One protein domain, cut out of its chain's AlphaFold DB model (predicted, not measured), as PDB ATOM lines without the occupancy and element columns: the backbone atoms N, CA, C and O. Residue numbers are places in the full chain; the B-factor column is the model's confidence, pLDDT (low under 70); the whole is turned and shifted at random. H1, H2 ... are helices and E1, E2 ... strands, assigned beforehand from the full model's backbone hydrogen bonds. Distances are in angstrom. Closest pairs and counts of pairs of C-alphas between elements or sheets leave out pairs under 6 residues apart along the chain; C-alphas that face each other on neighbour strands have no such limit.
ATOM      1  N   LYS A 480      24.794 -23.864 -25.070       82.50
ATOM      2  CA  LYS A 480      24.920 -23.621 -26.518       82.50
ATOM      3  C   LYS A 480      25.940 -24.547 -27.182       82.50
ATOM      4  O   LYS A 480      25.778 -24.884 -28.350       82.50
ATOM      5  N   GLN A 481      26.981 -24.946 -26.452       78.94
ATOM      6  CA  GLN A 481      28.069 -25.798 -26.946       78.94
ATOM      7  C   GLN A 481      27.864 -27.290 -26.639       78.94
ATOM      8  O   GLN A 481      28.768 -28.091 -26.887       78.94
ATOM      9  N   ALA A 482      26.705 -27.674 -26.096       85.50
ATOM     10  CA  ALA A 482      26.377 -29.060 -25.798       85.50
ATOM     11  C   ALA A 482      26.444 -29.927 -27.064       85.50
ATOM     12  O   ALA A 482      25.799 -29.636 -28.073       85.50
ATOM     13  N   ASP A 483      27.243 -30.995 -27.018       84.81
ATOM     14  CA  ASP A 483      27.396 -31.904 -28.146       84.81
ATOM     15  C   ASP A 483      26.165 -32.821 -28.272       84.81
ATOM     16  O   ASP A 483      25.879 -33.570 -27.329       84.81
ATOM     17  N   PRO A 484      25.461 -32.822 -29.420       82.62
ATOM     18  CA  PRO A 484      24.304 -33.682 -29.669       82.62
ATOM     19  C   PRO A 484      24.528 -35.171 -29.411       82.62
ATOM     20  O   PRO A 484      23.592 -35.876 -29.043       82.62
ATOM     21  N   ASN A 485      25.751 -35.662 -29.622       84.50
ATOM     22  CA  ASN A 485      26.066 -37.089 -29.542       84.50
ATOM     23  C   ASN A 485      26.549 -37.521 -28.153       84.50
ATOM     24  O   ASN A 485      26.694 -38.712 -27.898       84.50
ATOM     25  N   MET A 486      26.816 -36.561 -27.266       87.88
ATOM     26  CA  MET A 486      27.276 -36.811 -25.896       87.88
ATOM     27  C   MET A 486      26.349 -36.184 -24.853       87.88
ATOM     28  O   MET A 486      26.709 -36.092 -23.684       87.88
ATOM     29  N   THR A 487      25.164 -35.743 -25.274       90.50
ATOM     30  CA  THR A 487      24.141 -35.173 -24.402       90.50
ATOM     31  C   THR A 487      22.967 -36.131 -24.304       90.50
ATOM     32  O   THR A 487      22.446 -36.593 -25.320       90.50
ATOM     33  N   THR A 488      22.519 -36.409 -23.085       91.56
ATOM     34  CA  THR A 488      21.297 -37.176 -22.836       91.56
ATOM     35  C   THR A 488      20.356 -36.367 -21.958       91.56
ATOM     36  O   THR A 488      20.781 -35.605 -21.092       91.56
ATOM     37  N   ALA A 489      19.059 -36.492 -22.221       91.81
ATOM     38  CA  ALA A 489      18.039 -35.793 -21.461       91.81
ATOM     39  C   ALA A 489      16.789 -36.659 -21.318       91.81
ATOM     40  O   ALA A 489      16.354 -37.294 -22.285       91.81
ATOM     41  N   THR A 490      16.205 -36.629 -20.128       90.56
ATOM     42  CA  THR A 490      14.982 -37.343 -19.768       90.56
ATOM     43  C   THR A 490      13.998 -36.349 -19.173       90.56
ATOM     44  O   THR A 490      14.325 -35.657 -18.211       90.56
ATOM     45  N   ASN A 491      12.782 -36.301 -19.718       87.81
ATOM     46  CA  ASN A 491      11.709 -35.457 -19.198       87.81
ATOM     47  C   ASN A 491      10.676 -36.333 -18.513       87.81
ATOM     48  O   ASN A 491      10.298 -37.378 -19.043       87.81
ATOM     49  N   TYR A 492      10.169 -35.865 -17.381       87.19
ATOM     50  CA  TYR A 492       9.112 -36.538 -16.645       87.19
ATOM     51  C   TYR A 492       7.792 -35.791 -16.821       87.19
ATOM     52  O   TYR A 492       7.758 -34.565 -16.932       87.19
ATOM     53  N   ILE A 493       6.684 -36.535 -16.795       80.94
ATOM     54  CA  ILE A 493       5.319 -35.998 -16.949       80.94
ATOM     55  C   ILE A 493       5.040 -34.887 -15.917       80.94
ATOM     56  O   ILE A 493       4.398 -33.882 -16.225       80.94
ATOM     57  N   SER A 494       5.624 -35.015 -14.720       81.19
ATOM     58  CA  SER A 494       5.553 -34.035 -13.630       81.19
ATOM     59  C   SER A 494       6.199 -32.673 -13.928       81.19
ATOM     60  O   SER A 494       6.084 -31.767 -13.109       81.19
ATOM     61  N   GLY A 495       6.914 -32.518 -15.047       82.12
ATOM     62  CA  GLY A 495       7.673 -31.307 -15.377       82.12
ATOM     63  C   GLY A 495       9.073 -31.249 -14.760       82.12
ATOM     64  O   GLY A 495       9.777 -30.253 -14.923       82.12
ATOM     65  N   GLY A 496       9.503 -32.309 -14.070       89.56
ATOM     66  CA  GLY A 496      10.917 -32.515 -13.761       89.56
ATOM     67  C   GLY A 496      11.697 -33.009 -14.983       89.56
ATOM     68  O   GLY A 496      11.116 -33.573 -15.912       89.56
ATOM     69  N   TYR A 497      13.018 -32.853 -14.962       92.31
ATOM     70  CA  TYR A 497      13.900 -33.448 -15.966       92.31
ATOM     71  C   TYR A 497      15.298 -33.744 -15.415       92.31
ATOM     72  O   TYR A 497      15.744 -33.128 -14.444       92.31
ATOM     73  N   GLU A 498      15.989 -34.662 -16.082       94.19
ATOM     74  CA  GLU A 498      17.416 -34.941 -15.922       94.19
ATOM     75  C   GLU A 498      18.135 -34.630 -17.234       94.19
ATOM     76  O   GLU A 498      17.674 -35.006 -18.311       94.19
ATOM     77  N   LEU A 499      19.243 -33.899 -17.149       93.19
ATOM     78  CA  LEU A 499      20.064 -33.490 -18.280       93.19
ATOM     79  C   LEU A 499      21.526 -33.789 -17.960       93.19
ATOM     80  O   LEU A 499      22.077 -33.237 -17.011       93.19
ATOM     81  N   HIS A 500      22.150 -34.612 -18.794       93.81
ATOM     82  CA  HIS A 500      23.562 -34.959 -18.708       93.81
ATOM     83  C   HIS A 500      24.279 -34.417 -19.941       93.81
ATOM     84  O   HIS A 500      24.024 -34.844 -21.070       93.81
ATOM     85  N   LEU A 501      25.171 -33.456 -19.728       91.50
ATOM     86  CA  LEU A 501      26.017 -32.854 -20.752       91.50
ATOM     87  C   LEU A 501      27.402 -33.500 -20.687       91.50
ATOM     88  O   LEU A 501      28.136 -33.318 -19.716       91.50
ATOM     89  N   GLY A 502      27.773 -34.248 -21.726       88.38
ATOM     90  CA  GLY A 502      29.037 -34.986 -21.790       88.38
ATOM     91  C   GLY A 502      30.151 -34.311 -22.593       88.38
ATOM     92  O   GLY A 502      31.190 -34.936 -22.807       88.38
ATOM     93  N   THR A 503      29.967 -33.073 -23.063       88.25
ATOM     94  CA  THR A 503      30.943 -32.385 -23.924       88.25
ATOM     95  C   THR A 503      32.332 -32.329 -23.258       88.25
ATOM     96  O   THR A 503      32.458 -31.825 -22.139       88.25
ATOM     97  N   PRO A 504      33.409 -32.822 -23.903       87.75
ATOM     98  CA  PRO A 504      34.765 -32.719 -23.372       87.75
ATOM     99  C   PRO A 504      35.115 -31.273 -23.002       87.75
ATOM    100  O   PRO A 504      34.880 -30.348 -23.775       87.75
ATOM    101  N   GLY A 505      35.611 -31.073 -21.778       83.56
ATOM    102  CA  GLY A 505      35.911 -29.748 -21.221       83.56
ATOM    103  C   GLY A 505      34.712 -28.950 -20.686       83.56
ATOM    104  O   GLY A 505      34.913 -27.940 -20.008       83.56
ATOM    105  N   ARG A 506      33.474 -29.394 -20.934       86.38
ATOM    106  CA  ARG A 506      32.222 -28.797 -20.436       86.38
ATOM    107  C   ARG A 506      31.223 -29.897 -20.077       86.38
ATOM    108  O   ARG A 506      30.320 -30.201 -20.853       86.38
ATOM    109  N   LYS A 507      31.411 -30.505 -18.907       89.94
ATOM    110  CA  LYS A 507      30.518 -31.554 -18.403       89.94
ATOM    111  C   LYS A 507      29.576 -30.999 -17.347       89.94
ATOM    112  O   LYS A 507      30.011 -30.181 -16.532       89.94
ATOM    113  N   ALA A 508      28.330 -31.462 -17.348       91.56
ATOM    114  CA  ALA A 508      27.374 -31.117 -16.306       91.56
ATOM    115  C   ALA A 508      26.268 -32.153 -16.133       91.56
ATOM    116  O   ALA A 508      25.775 -32.697 -17.118       91.56
ATOM    117  N   ASP A 509      25.828 -32.318 -14.892       93.38
ATOM    118  CA  ASP A 509      24.628 -33.061 -14.527       93.38
ATOM    119  C   ASP A 509      23.627 -32.089 -13.902       93.38
ATOM    120  O   ASP A 509      23.933 -31.384 -12.935       93.38
ATOM    121  N   ILE A 510      22.432 -32.010 -14.486       92.94
ATOM    122  CA  ILE A 510      21.385 -31.081 -14.068       92.94
ATOM    123  C   ILE A 510      20.101 -31.860 -13.805       92.94
ATOM    124  O   ILE A 510      19.542 -32.481 -14.707       92.94
ATOM    125  N   SER A 511      19.601 -31.782 -12.573       93.75
ATOM    126  CA  SER A 511      18.315 -32.364 -12.178       93.75
ATOM    127  C   SER A 511      17.374 -31.255 -11.737       93.75
ATOM    128  O   SER A 511      17.631 -30.576 -10.739       93.75
ATOM    129  N   LYS A 512      16.268 -31.084 -12.465       91.88
ATOM    130  CA  LYS A 512      15.180 -30.179 -12.093       91.88
ATOM    131  C   LYS A 512      14.013 -30.986 -11.536       91.88
ATOM    132  O   LYS A 512      13.535 -31.932 -12.163       91.88
ATOM    133  N   LYS A 513      13.517 -30.591 -10.366       91.12
ATOM    134  CA  LYS A 513      12.307 -31.157  -9.755       91.12
ATOM    135  C   LYS A 513      11.057 -30.401 -10.220       91.12
ATOM    136  O   LYS A 513      11.136 -29.261 -10.670       91.12
ATOM    137  N   ALA A 514       9.885 -31.021 -10.072       85.38
ATOM    138  CA  ALA A 514       8.601 -30.461 -10.517       85.38
ATOM    139  C   ALA A 514       8.272 -29.083  -9.901       85.38
ATOM    140  O   ALA A 514       7.633 -28.253 -10.534       85.38
ATOM    141  N   ASN A 515       8.751 -28.811  -8.683       82.56
ATOM    142  CA  ASN A 515       8.582 -27.518  -8.011       82.56
ATOM    143  C   ASN A 515       9.530 -26.412  -8.524       82.56
ATOM    144  O   ASN A 515       9.467 -25.289  -8.029       82.56
ATOM    145  N   GLY A 516      10.428 -26.725  -9.462       83.56
ATOM    146  CA  GLY A 516      11.412 -25.796 -10.012       83.56
ATOM    147  C   GLY A 516      12.800 -25.851  -9.374       83.56
ATOM    148  O   GLY A 516      13.706 -25.228  -9.918       83.56
ATOM    149  N   THR A 517      13.001 -26.572  -8.263       90.19
ATOM    150  CA  THR A 517      14.332 -26.708  -7.644       90.19
ATOM    151  C   THR A 517      15.293 -27.406  -8.600       90.19
ATOM    152  O   THR A 517      14.976 -28.486  -9.108       90.19
ATOM    153  N   THR A 518      16.475 -26.821  -8.793       91.69
ATOM    154  CA  THR A 518      17.488 -27.329  -9.727       91.69
ATOM    155  C   THR A 518      18.794 -27.611  -9.000       91.69
ATOM    156  O   THR A 518      19.334 -26.750  -8.306       91.69
ATOM    157  N   HIS A 519      19.309 -28.822  -9.185       94.44
ATOM    158  CA  HIS A 519      20.655 -29.218  -8.790       94.44
ATOM    159  C   HIS A 519      21.532 -29.202 -10.032       94.44
ATOM    160  O   HIS A 519      21.129 -29.724 -11.069       94.44
ATOM    161  N   THR A 520      22.696 -28.574  -9.938       92.12
ATOM    162  CA  THR A 520      23.645 -28.432 -11.039       92.12
ATOM    163  C   THR A 520      25.032 -28.803 -10.548       92.12
ATOM    164  O   THR A 520      25.573 -28.136  -9.670       92.12
ATOM    165  N   SER A 521      25.604 -29.833 -11.148       93.06
ATOM    166  CA  SER A 521      26.971 -30.287 -10.910       93.06
ATOM    167  C   SER A 521      27.765 -30.074 -12.185       93.06
ATOM    168  O   SER A 521      27.295 -30.459 -13.254       93.06
ATOM    169  N   ILE A 522      28.939 -29.444 -12.110       90.81
ATOM    170  CA  ILE A 522      29.738 -29.125 -13.301       90.81
ATOM    171  C   ILE A 522      31.201 -29.536 -13.168       90.81
ATOM    172  O   ILE A 522      31.774 -29.609 -12.079       90.81
ATOM    173  N   THR A 523      31.834 -29.759 -14.318       89.38
ATOM    174  CA  THR A 523      33.289 -29.880 -14.441       89.38
ATOM    175  C   THR A 523      33.769 -29.195 -15.712       89.38
ATOM    176  O   THR A 523      33.492 -29.670 -16.820       89.38
ATOM    177  N   PHE A 524      34.469 -28.066 -15.572       85.12
ATOM    178  CA  PHE A 524      34.935 -27.259 -16.703       85.12
ATOM    179  C   PHE A 524      36.449 -27.293 -16.825       85.12
ATOM    180  O   PHE A 524      37.163 -27.056 -15.860       85.12
ATOM    181  N   ASN A 525      36.923 -27.538 -18.042       85.19
ATOM    182  CA  ASN A 525      38.329 -27.534 -18.409       85.19
ATOM    183  C   ASN A 525      38.470 -26.919 -19.808       85.19
ATOM    184  O   ASN A 525      37.972 -27.470 -20.792       85.19
ATOM    185  N   ASN A 526      39.103 -25.748 -19.888       80.38
ATOM    186  CA  ASN A 526      39.220 -25.004 -21.144       80.38
ATOM    187  C   ASN A 526      40.144 -25.701 -22.146       80.38
ATOM    188  O   ASN A 526      39.806 -25.756 -23.323       80.38
ATOM    189  N   ALA A 527      41.251 -26.292 -21.690       83.06
ATOM    190  CA  ALA A 527      42.189 -26.994 -22.563       83.06
ATOM    191  C   ALA A 527      41.514 -28.183 -23.269       83.06
ATOM    192  O   ALA A 527      41.588 -28.302 -24.490       83.06
ATOM    193  N   HIS A 528      40.759 -28.996 -22.523       86.25
ATOM    194  CA  HIS A 528      40.009 -30.122 -23.093       86.25
ATOM    195  C   HIS A 528      38.898 -29.669 -24.054       86.25
ATOM    196  O   HIS A 528      38.585 -30.367 -25.021       86.25
ATOM    197  N   LEU A 529      38.285 -28.506 -23.799       86.56
ATOM    198  CA  LEU A 529      37.296 -27.933 -24.710       86.56
ATOM    199  C   LEU A 529      37.954 -27.495 -26.025       86.56
ATOM    200  O   LEU A 529      37.436 -27.812 -27.096       86.56
ATOM    201  N   TYR A 530      39.089 -26.797 -25.956       87.31
ATOM    202  CA  TYR A 530      39.832 -26.353 -27.137       87.31
ATOM    203  C   TYR A 530      40.342 -27.533 -27.962       87.31
ATOM    204  O   TYR A 530      40.176 -27.528 -29.179       87.31
ATOM    205  N   GLU A 531      40.851 -28.581 -27.311       89.06
ATOM    206  CA  GLU A 531      41.221 -29.835 -27.971       89.06
ATOM    207  C   GLU A 531      40.038 -30.431 -28.751       89.06
ATOM    208  O   GLU A 531      40.163 -30.790 -29.924       89.06
ATOM    209  N   LYS A 532      38.857 -30.500 -28.131       88.88
ATOM    210  CA  LYS A 532      37.644 -30.984 -28.799       88.88
ATOM    211  C   LYS A 532      37.279 -30.122 -30.005       88.88
ATOM    212  O   LYS A 532      36.952 -30.661 -31.060       88.88
ATOM    213  N   GLN A 533      37.341 -28.798 -29.863       88.44
ATOM    214  CA  GLN A 533      37.010 -27.858 -30.933       88.44
ATOM    215  C   GLN A 533      37.927 -28.025 -32.147       88.44
ATOM    216  O   GLN A 533      37.420 -28.157 -33.261       88.44
ATOM    217  N   ILE A 534      39.248 -28.073 -31.948       90.19
ATOM    218  CA  ILE A 534      40.192 -28.246 -33.058       90.19
ATOM    219  C   ILE A 534      40.071 -29.638 -33.686       90.19
ATOM    220  O   ILE A 534      40.056 -29.751 -34.911       90.19
ATOM    221  N   ARG A 535      39.870 -30.701 -32.894       89.44
ATOM    222  CA  ARG A 535      39.639 -32.053 -33.435       89.44
ATOM    223  C   ARG A 535      38.366 -32.127 -34.277       89.44
ATOM    224  O   ARG A 535      38.377 -32.744 -35.337       89.44
ATOM    225  N   ASP A 536      37.281 -31.480 -33.856       88.19
ATOM    226  CA  ASP A 536      36.045 -31.419 -34.643       88.19
ATOM    227  C   ASP A 536      36.192 -30.574 -35.914       88.19
ATOM    228  O   ASP A 536      35.583 -30.900 -36.934       88.19
ATOM    229  N   GLN A 537      36.983 -29.498 -35.870       88.38
ATOM    230  CA  GLN A 537      37.313 -28.709 -37.059       88.38
ATOM    231  C   GLN A 537      38.119 -29.541 -38.058       88.38
ATOM    232  O   GLN A 537      37.767 -29.576 -39.235       88.38
ATOM    233  N   LEU A 538      39.138 -30.263 -37.584       88.00
ATOM    234  CA  LEU A 538      39.949 -31.150 -38.413       88.00
ATOM    235  C   LEU A 538      39.103 -32.273 -39.018       88.00
ATOM    236  O   LEU A 538      39.176 -32.474 -40.221       88.00
ATOM    237  N   ARG A 539      38.230 -32.937 -38.247       87.44
ATOM    238  CA  ARG A 539      37.324 -33.990 -38.763       87.44
ATOM    239  C   ARG A 539      36.377 -33.513 -39.863       87.44
ATOM    240  O   ARG A 539      35.907 -34.319 -40.657       87.44
ATOM    241  N   LYS A 540      36.039 -32.222 -39.877       86.62
ATOM    242  CA  LYS A 540      35.188 -31.605 -40.907       86.62
ATOM    243  C   LYS A 540      35.988 -31.095 -42.106       86.62
ATOM    244  O   LYS A 540      35.379 -30.678 -43.092       86.62
ATOM    245  N   ALA A 541      37.316 -31.085 -42.023       83.88
ATOM    246  CA  ALA A 541      38.178 -30.670 -43.114       83.88
ATOM    247  C   ALA A 541      38.184 -31.734 -44.219       83.88
ATOM    248  O   ALA A 541      38.137 -32.935 -43.961       83.88
ATOM    249  N   VAL A 542      38.232 -31.281 -45.473       73.94
ATOM    250  CA  VAL A 542      38.148 -32.151 -46.661       73.94
ATOM    251  C   VAL A 542      39.349 -33.105 -46.758       73.94
ATOM    252  O   VAL A 542      39.252 -34.162 -47.371       73.94
ATOM    253  N   ASP A 543      40.473 -32.743 -46.146       81.69
ATOM    254  CA  ASP A 543      41.747 -33.458 -46.151       81.69
ATOM    255  C   ASP A 543      41.983 -34.319 -44.898       81.69
ATOM    256  O   ASP A 543      43.065 -34.888 -44.764       81.69
ATOM    257  N   TYR A 544      41.002 -34.459 -43.998       82.94
ATOM    258  CA  TYR A 544      41.171 -35.184 -42.730       82.94
ATOM    259  C   TYR A 544      41.735 -36.599 -42.906       82.94
ATOM    260  O   TYR A 544      42.716 -36.950 -42.255       82.94
ATOM    261  N   ASP A 545      41.182 -37.370 -43.847       83.50
ATOM    262  CA  ASP A 545      41.598 -38.754 -44.131       83.50
ATOM    263  C   ASP A 545      43.040 -38.862 -44.671       83.50
ATOM    264  O   ASP A 545      43.580 -39.960 -44.801       83.50
ATOM    265  N   THR A 546      43.669 -37.731 -45.010       82.88
ATOM    266  CA  THR A 546      45.045 -37.656 -45.524       82.88
ATOM    267  C   THR A 546      46.060 -37.165 -44.490       82.88
ATOM    268  O   THR A 546      47.263 -37.208 -44.754       82.88
ATOM    269  N   LEU A 547      45.608 -36.708 -43.318       83.75
ATOM    270  CA  LEU A 547      46.479 -36.266 -42.230       83.75
ATOM    271  C   LEU A 547      46.961 -37.473 -41.412       83.75
ATOM    272  O   LEU A 547      46.172 -38.355 -41.086       83.75
ATOM    273  N   SER A 548      48.250 -37.511 -41.046       87.88
ATOM    274  CA  SER A 548      48.736 -38.493 -40.068       87.88
ATOM    275  C   SER A 548      48.356 -38.080 -38.646       87.88
ATOM    276  O   SER A 548      48.224 -36.886 -38.353       87.88
ATOM    277  N   ASP A 549      48.247 -39.062 -37.749       87.12
ATOM    278  CA  ASP A 549      47.966 -38.823 -36.329       87.12
ATOM    279  C   ASP A 549      48.970 -37.834 -35.712       87.12
ATOM    280  O   ASP A 549      48.583 -36.944 -34.964       87.12
ATOM    281  N   GLU A 550      50.251 -37.897 -36.094       87.94
ATOM    282  CA  GLU A 550      51.282 -36.978 -35.584       87.94
ATOM    283  C   GLU A 550      51.036 -35.521 -35.999       87.94
ATOM    284  O   GLU A 550      51.257 -34.603 -35.210       87.94
ATOM    285  N   VAL A 551      50.562 -35.292 -37.230       86.44
ATOM    286  CA  VAL A 551      50.232 -33.945 -37.725       86.44
ATOM    287  C   VAL A 551      48.978 -33.413 -37.036       86.44
ATOM    288  O   VAL A 551      48.902 -32.220 -36.735       86.44
ATOM    289  N   ILE A 552      47.999 -34.283 -36.772       87.44
ATOM    290  CA  ILE A 552      46.795 -33.932 -36.014       87.44
ATOM    291  C   ILE A 552      47.184 -33.524 -34.591       87.44
ATOM    292  O   ILE A 552      46.810 -32.436 -34.158       87.44
ATOM    293  N   GLU A 553      47.975 -34.339 -33.891       90.56
ATOM    294  CA  GLU A 553      48.414 -34.035 -32.526       90.56
ATOM    295  C   GLU A 553      49.261 -32.759 -32.457       90.56
ATOM    296  O   GLU A 553      49.059 -31.942 -31.561       90.56
ATOM    297  N   ALA A 554      50.152 -32.517 -33.425       89.69
ATOM    298  CA  ALA A 554      50.933 -31.280 -33.474       89.69
ATOM    299  C   ALA A 554      50.035 -30.033 -33.584       89.69
ATOM    300  O   ALA A 554      50.216 -29.081 -32.822       89.69
ATOM    301  N   LYS A 555      49.026 -30.062 -34.468       89.19
ATOM    302  CA  LYS A 555      48.047 -28.969 -34.622       89.19
ATOM    303  C   LYS A 555      47.179 -28.782 -33.376       89.19
ATOM    304  O   LYS A 555      46.840 -27.653 -33.033       89.19
ATOM    305  N   VAL A 556      46.806 -29.874 -32.704       89.25
ATOM    306  CA  VAL A 556      46.045 -29.829 -31.447       89.25
ATOM    307  C   VAL A 556      46.862 -29.134 -30.360       89.25
ATOM    308  O   VAL A 556      46.361 -28.212 -29.724       89.25
ATOM    309  N   VAL A 557      48.117 -29.546 -30.166       88.00
ATOM    310  CA  VAL A 557      49.010 -28.975 -29.147       88.00
ATOM    311  C   VAL A 557      49.280 -27.497 -29.414       88.00
ATOM    312  O   VAL A 557      49.200 -26.697 -28.485       88.00
ATOM    313  N   GLU A 558      49.562 -27.124 -30.664       89.12
ATOM    314  CA  GLU A 558      49.755 -25.727 -31.069       89.12
ATOM    315  C   GLU A 558      48.517 -24.885 -30.733       89.12
ATOM    316  O   GLU A 558      48.620 -23.917 -29.982       89.12
ATOM    317  N   TYR A 559      47.334 -25.324 -31.174       88.38
ATOM    318  CA  TYR A 559      46.080 -24.618 -30.918       88.38
ATOM    319  C   TYR A 559      45.760 -24.491 -29.424       88.38
ATOM    320  O   TYR A 559      45.371 -23.421 -28.962       88.38
ATOM    321  N   VAL A 560      45.917 -25.569 -28.649       86.12
ATOM    322  CA  VAL A 560      45.642 -25.553 -27.205       86.12
ATOM    323  C   VAL A 560      46.626 -24.634 -26.484       86.12
ATOM    324  O   VAL A 560      46.205 -23.857 -25.629       86.12
ATOM    325  N   ASN A 561      47.913 -24.670 -26.830       85.44
ATOM    326  CA  ASN A 561      48.917 -23.790 -26.230       85.44
ATOM    327  C   ASN A 561      48.654 -22.319 -26.567       85.44
ATOM    328  O   ASN A 561      48.682 -21.479 -25.668       85.44
ATOM    329  N   GLU A 562      48.321 -22.002 -27.818       85.06
ATOM    330  CA  GLU A 562      47.928 -20.647 -28.216       85.06
ATOM    331  C   GLU A 562      46.665 -20.190 -27.476       85.06
ATOM    332  O   GLU A 562      46.656 -19.124 -26.859       85.06
ATOM    333  N   ALA A 563      45.619 -21.020 -27.452       80.88
ATOM    334  CA  ALA A 563      44.342 -20.708 -26.808       80.88
ATOM    335  C   ALA A 563      44.428 -20.623 -25.270       80.88
ATOM    336  O   ALA A 563      43.563 -20.023 -24.626       80.88
ATOM    337  N   THR A 564      45.468 -21.207 -24.669       78.00
ATOM    338  CA  THR A 564      45.760 -21.141 -23.225       78.00
ATOM    339  C   THR A 564      46.889 -20.165 -22.877       78.00
ATOM    340  O   THR A 564      47.318 -20.117 -21.726       78.00
ATOM    341  N   ASN A 565      47.358 -19.344 -23.827       77.12
ATOM    342  CA  ASN A 565      48.475 -18.405 -23.650       77.12
ATOM    343  C   ASN A 565      49.779 -19.060 -23.146       77.12
ATOM    344  O   ASN A 565      50.562 -18.422 -22.444       77.12
ATOM    345  N   ASN A 566      50.028 -20.322 -23.497       75.19
ATOM    346  CA  ASN A 566      51.154 -21.141 -23.029       75.19
ATOM    347  C   ASN A 566      51.192 -21.390 -21.508       75.19
ATOM    348  O   ASN A 566      52.199 -21.874 -20.994       75.19
ATOM    349  N   GLU A 567      50.119 -21.077 -20.777       67.00
ATOM    350  CA  GLU A 567      50.018 -21.348 -19.335       67.00
ATOM    351  C   GLU A 567      49.518 -22.776 -19.050       67.00
ATOM    352  O   GLU A 567      49.599 -23.246 -17.916       67.00
ATOM    353  N   GLY A 568      49.048 -23.486 -20.083       63.84
ATOM    354  CA  GLY A 568      48.474 -24.822 -19.964       63.84
ATOM    355  C   GLY A 568      47.112 -24.816 -19.264       63.84
ATOM    356  O   GLY A 568      46.400 -23.811 -19.236       63.84
ATOM    357  N   ASP A 569      46.724 -25.968 -18.717       60.47
ATOM    358  CA  ASP A 569      45.498 -26.097 -17.932       60.47
ATOM    359  C   ASP A 569      45.705 -25.526 -16.520       60.47
ATOM    360  O   ASP A 569      46.465 -26.068 -15.717       60.47
ATOM    361  N   THR A 570      45.012 -24.432 -16.198       55.50
ATOM    362  CA  THR A 570      45.053 -23.788 -14.873       55.50
ATOM    363  C   THR A 570      44.242 -24.540 -13.807       55.50
ATOM    364  O   THR A 570      44.095 -24.051 -12.686       55.50
ATOM    365  N   GLY A 571      43.715 -25.722 -14.144       59.38
ATOM    366  CA  GLY A 571      42.914 -26.579 -13.278       59.38
ATOM    367  C   GLY A 571      41.435 -26.555 -13.657       59.38
ATOM    368  O   GLY A 571      40.885 -25.524 -14.051       59.38
ATOM    369  N   ALA A 572      40.776 -27.709 -13.518       71.31
ATOM    370  CA  ALA A 572      39.354 -27.837 -13.806       71.31
ATOM    371  C   ALA A 572      38.495 -27.228 -12.683       71.31
ATOM    372  O   ALA A 572      38.694 -27.533 -11.506       71.31
ATOM    373  N   LEU A 573      37.497 -26.415 -13.041       83.69
ATOM    374  CA  LEU A 573      36.449 -25.998 -12.108       83.69
ATOM    375  C   LEU A 573      35.545 -27.201 -11.841       83.69
ATOM    376  O   LEU A 573      34.875 -27.661 -12.762       83.69
ATOM    377  N   VAL A 574      35.517 -27.683 -10.603       88.75
ATOM    378  CA  VAL A 574      34.622 -28.750 -10.135       88.75
ATOM    379  C   VAL A 574      33.756 -28.164  -9.035       88.75
ATOM    380  O   VAL A 574      34.284 -27.723  -8.013       88.75
ATOM    381  N   ALA A 575      32.446 -28.110  -9.259       90.69
ATOM    382  CA  ALA A 575      31.549 -27.429  -8.340       90.69
ATOM    383  C   ALA A 575      30.103 -27.913  -8.461       90.69
ATOM    384  O   ALA A 575      29.635 -28.257  -9.547       90.69
ATOM    385  N   ASP A 576      29.400 -27.837  -7.334       92.69
ATOM    386  CA  ASP A 576      27.967 -28.066  -7.224       92.69
ATOM    387  C   ASP A 576      27.249 -26.763  -6.861       92.69
ATOM    388  O   ASP A 576      27.747 -25.934  -6.094       92.69
ATOM    389  N   HIS A 577      26.041 -26.599  -7.386       91.88
ATOM    390  CA  HIS A 577      25.119 -25.540  -7.016       91.88
ATOM    391  C   HIS A 577      23.699 -26.084  -6.912       91.88
ATOM    392  O   HIS A 577      23.261 -26.900  -7.722       91.88
ATOM    393  N   ILE A 578      22.957 -25.586  -5.928       92.44
ATOM    394  CA  ILE A 578      21.544 -25.901  -5.754       92.44
ATOM    395  C   ILE A 578      20.774 -24.589  -5.676       92.44
ATOM    396  O   ILE A 578      21.064 -23.751  -4.821       92.44
ATOM    397  N   SER A 579      19.776 -24.446  -6.546       89.94
ATOM    398  CA  SER A 579      18.824 -23.341  -6.519       89.94
ATOM    399  C   SER A 579      17.459 -23.861  -6.085       89.94
ATOM    400  O   SER A 579      16.808 -24.627  -6.802       89.94
ATOM    401  N   TYR A 580      17.031 -23.474  -4.885       89.31
ATOM    402  CA  TYR A 580      15.700 -23.784  -4.374       89.31
ATOM    403  C   TYR A 580      14.713 -22.727  -4.877       89.31
ATOM    404  O   TYR A 580      14.818 -21.558  -4.519       89.31
TER     405      TYR A 580
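AT A GLANCE: This is residues 480 to 580 of the 780 residues of the protein "Baseplate protein" of bacterium (UniProt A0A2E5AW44). The domain is a flat, nearly untwisted slab of five antiparallel strands, E1 to E5, with a helical hairpin, H1 and H2, set beyond one end of the strands and not over a face. H1 is the nearer helix and only grazes the sheet, while H2 packs on H1 and not on the sheet. The printed part has 101 residues, with five named strands and two named helices in the order E1 E2 E3 E4 H1 H2 E5; the sheet runs E1 E2 E3 E4 E5, and the class is mixed, helices and strands. The whole is loose, with a radius of gyration of the C-alphas of 17.3 A, and flat, with spans of 52 by 31 by 16 A.

HOW THE PARTS SIT: E1, residues 487 to 491, E2, residues 497 to 503, E3, residues 506 to 512, and E4, residues 518 to 524, form a meander, each strand the antiparallel neighbour of the one before. E1 and E2 are a hairpin, with N 490 and O 498 2.8 A apart, within hydrogen-bond range. E2 and E3 are a hairpin at 178 degrees, with N 501 and O 508 2.8 A apart. E3 and E4 are a hairpin at 174 degrees, with N 509 and O 521 2.9 A apart. E5, residues 573 to 579, is antiparallel to E4 at 170 degrees, with N 520 and O 577 2.8 A apart. E1 and E5 are the edge strands. H1, residues 526 to 539, only grazes the sheet with its residues 526 to 532; its closest C-alphas to E3 are those of Leu 529 and Arg 506, 6.7 A apart. H2, residues 549 to 563, is not on the sheet. H1 and H2 are a helical hairpin and touch, their closest C-alphas being those of Tyr 530 and Val 560, 5.9 A apart. They run opposite ways at a steep tilt of 44 degrees. In H1 and H2 every O i to N i+4 pair is within hydrogen-bond range.

IN THESE COORDINATES: E1 begins at C-alpha 487, (24.141, -35.173, -24.402), and is 13.5 A long. E2 and E4 are each 18.8 A long, E3 19.0 A and E5 18.7 A. H1 is 19.9 A long and begins at C-alpha 526, (39.220, -25.004, -21.144). H2 is 20.8 A long. E5 ends at C-alpha 579, (18.824, -23.341, -6.519).

THE WHOLE: The two C-alphas farthest apart are those of Asn 515 and Thr 546, 53.3 A. The printed part has no cut. No link is long; H1 to H2 and H2 to E5 are short links of 9 residues each. The mean pLDDT of the printed part is 85.9, and residues 567 to 571, between H2 and E5, are under 70.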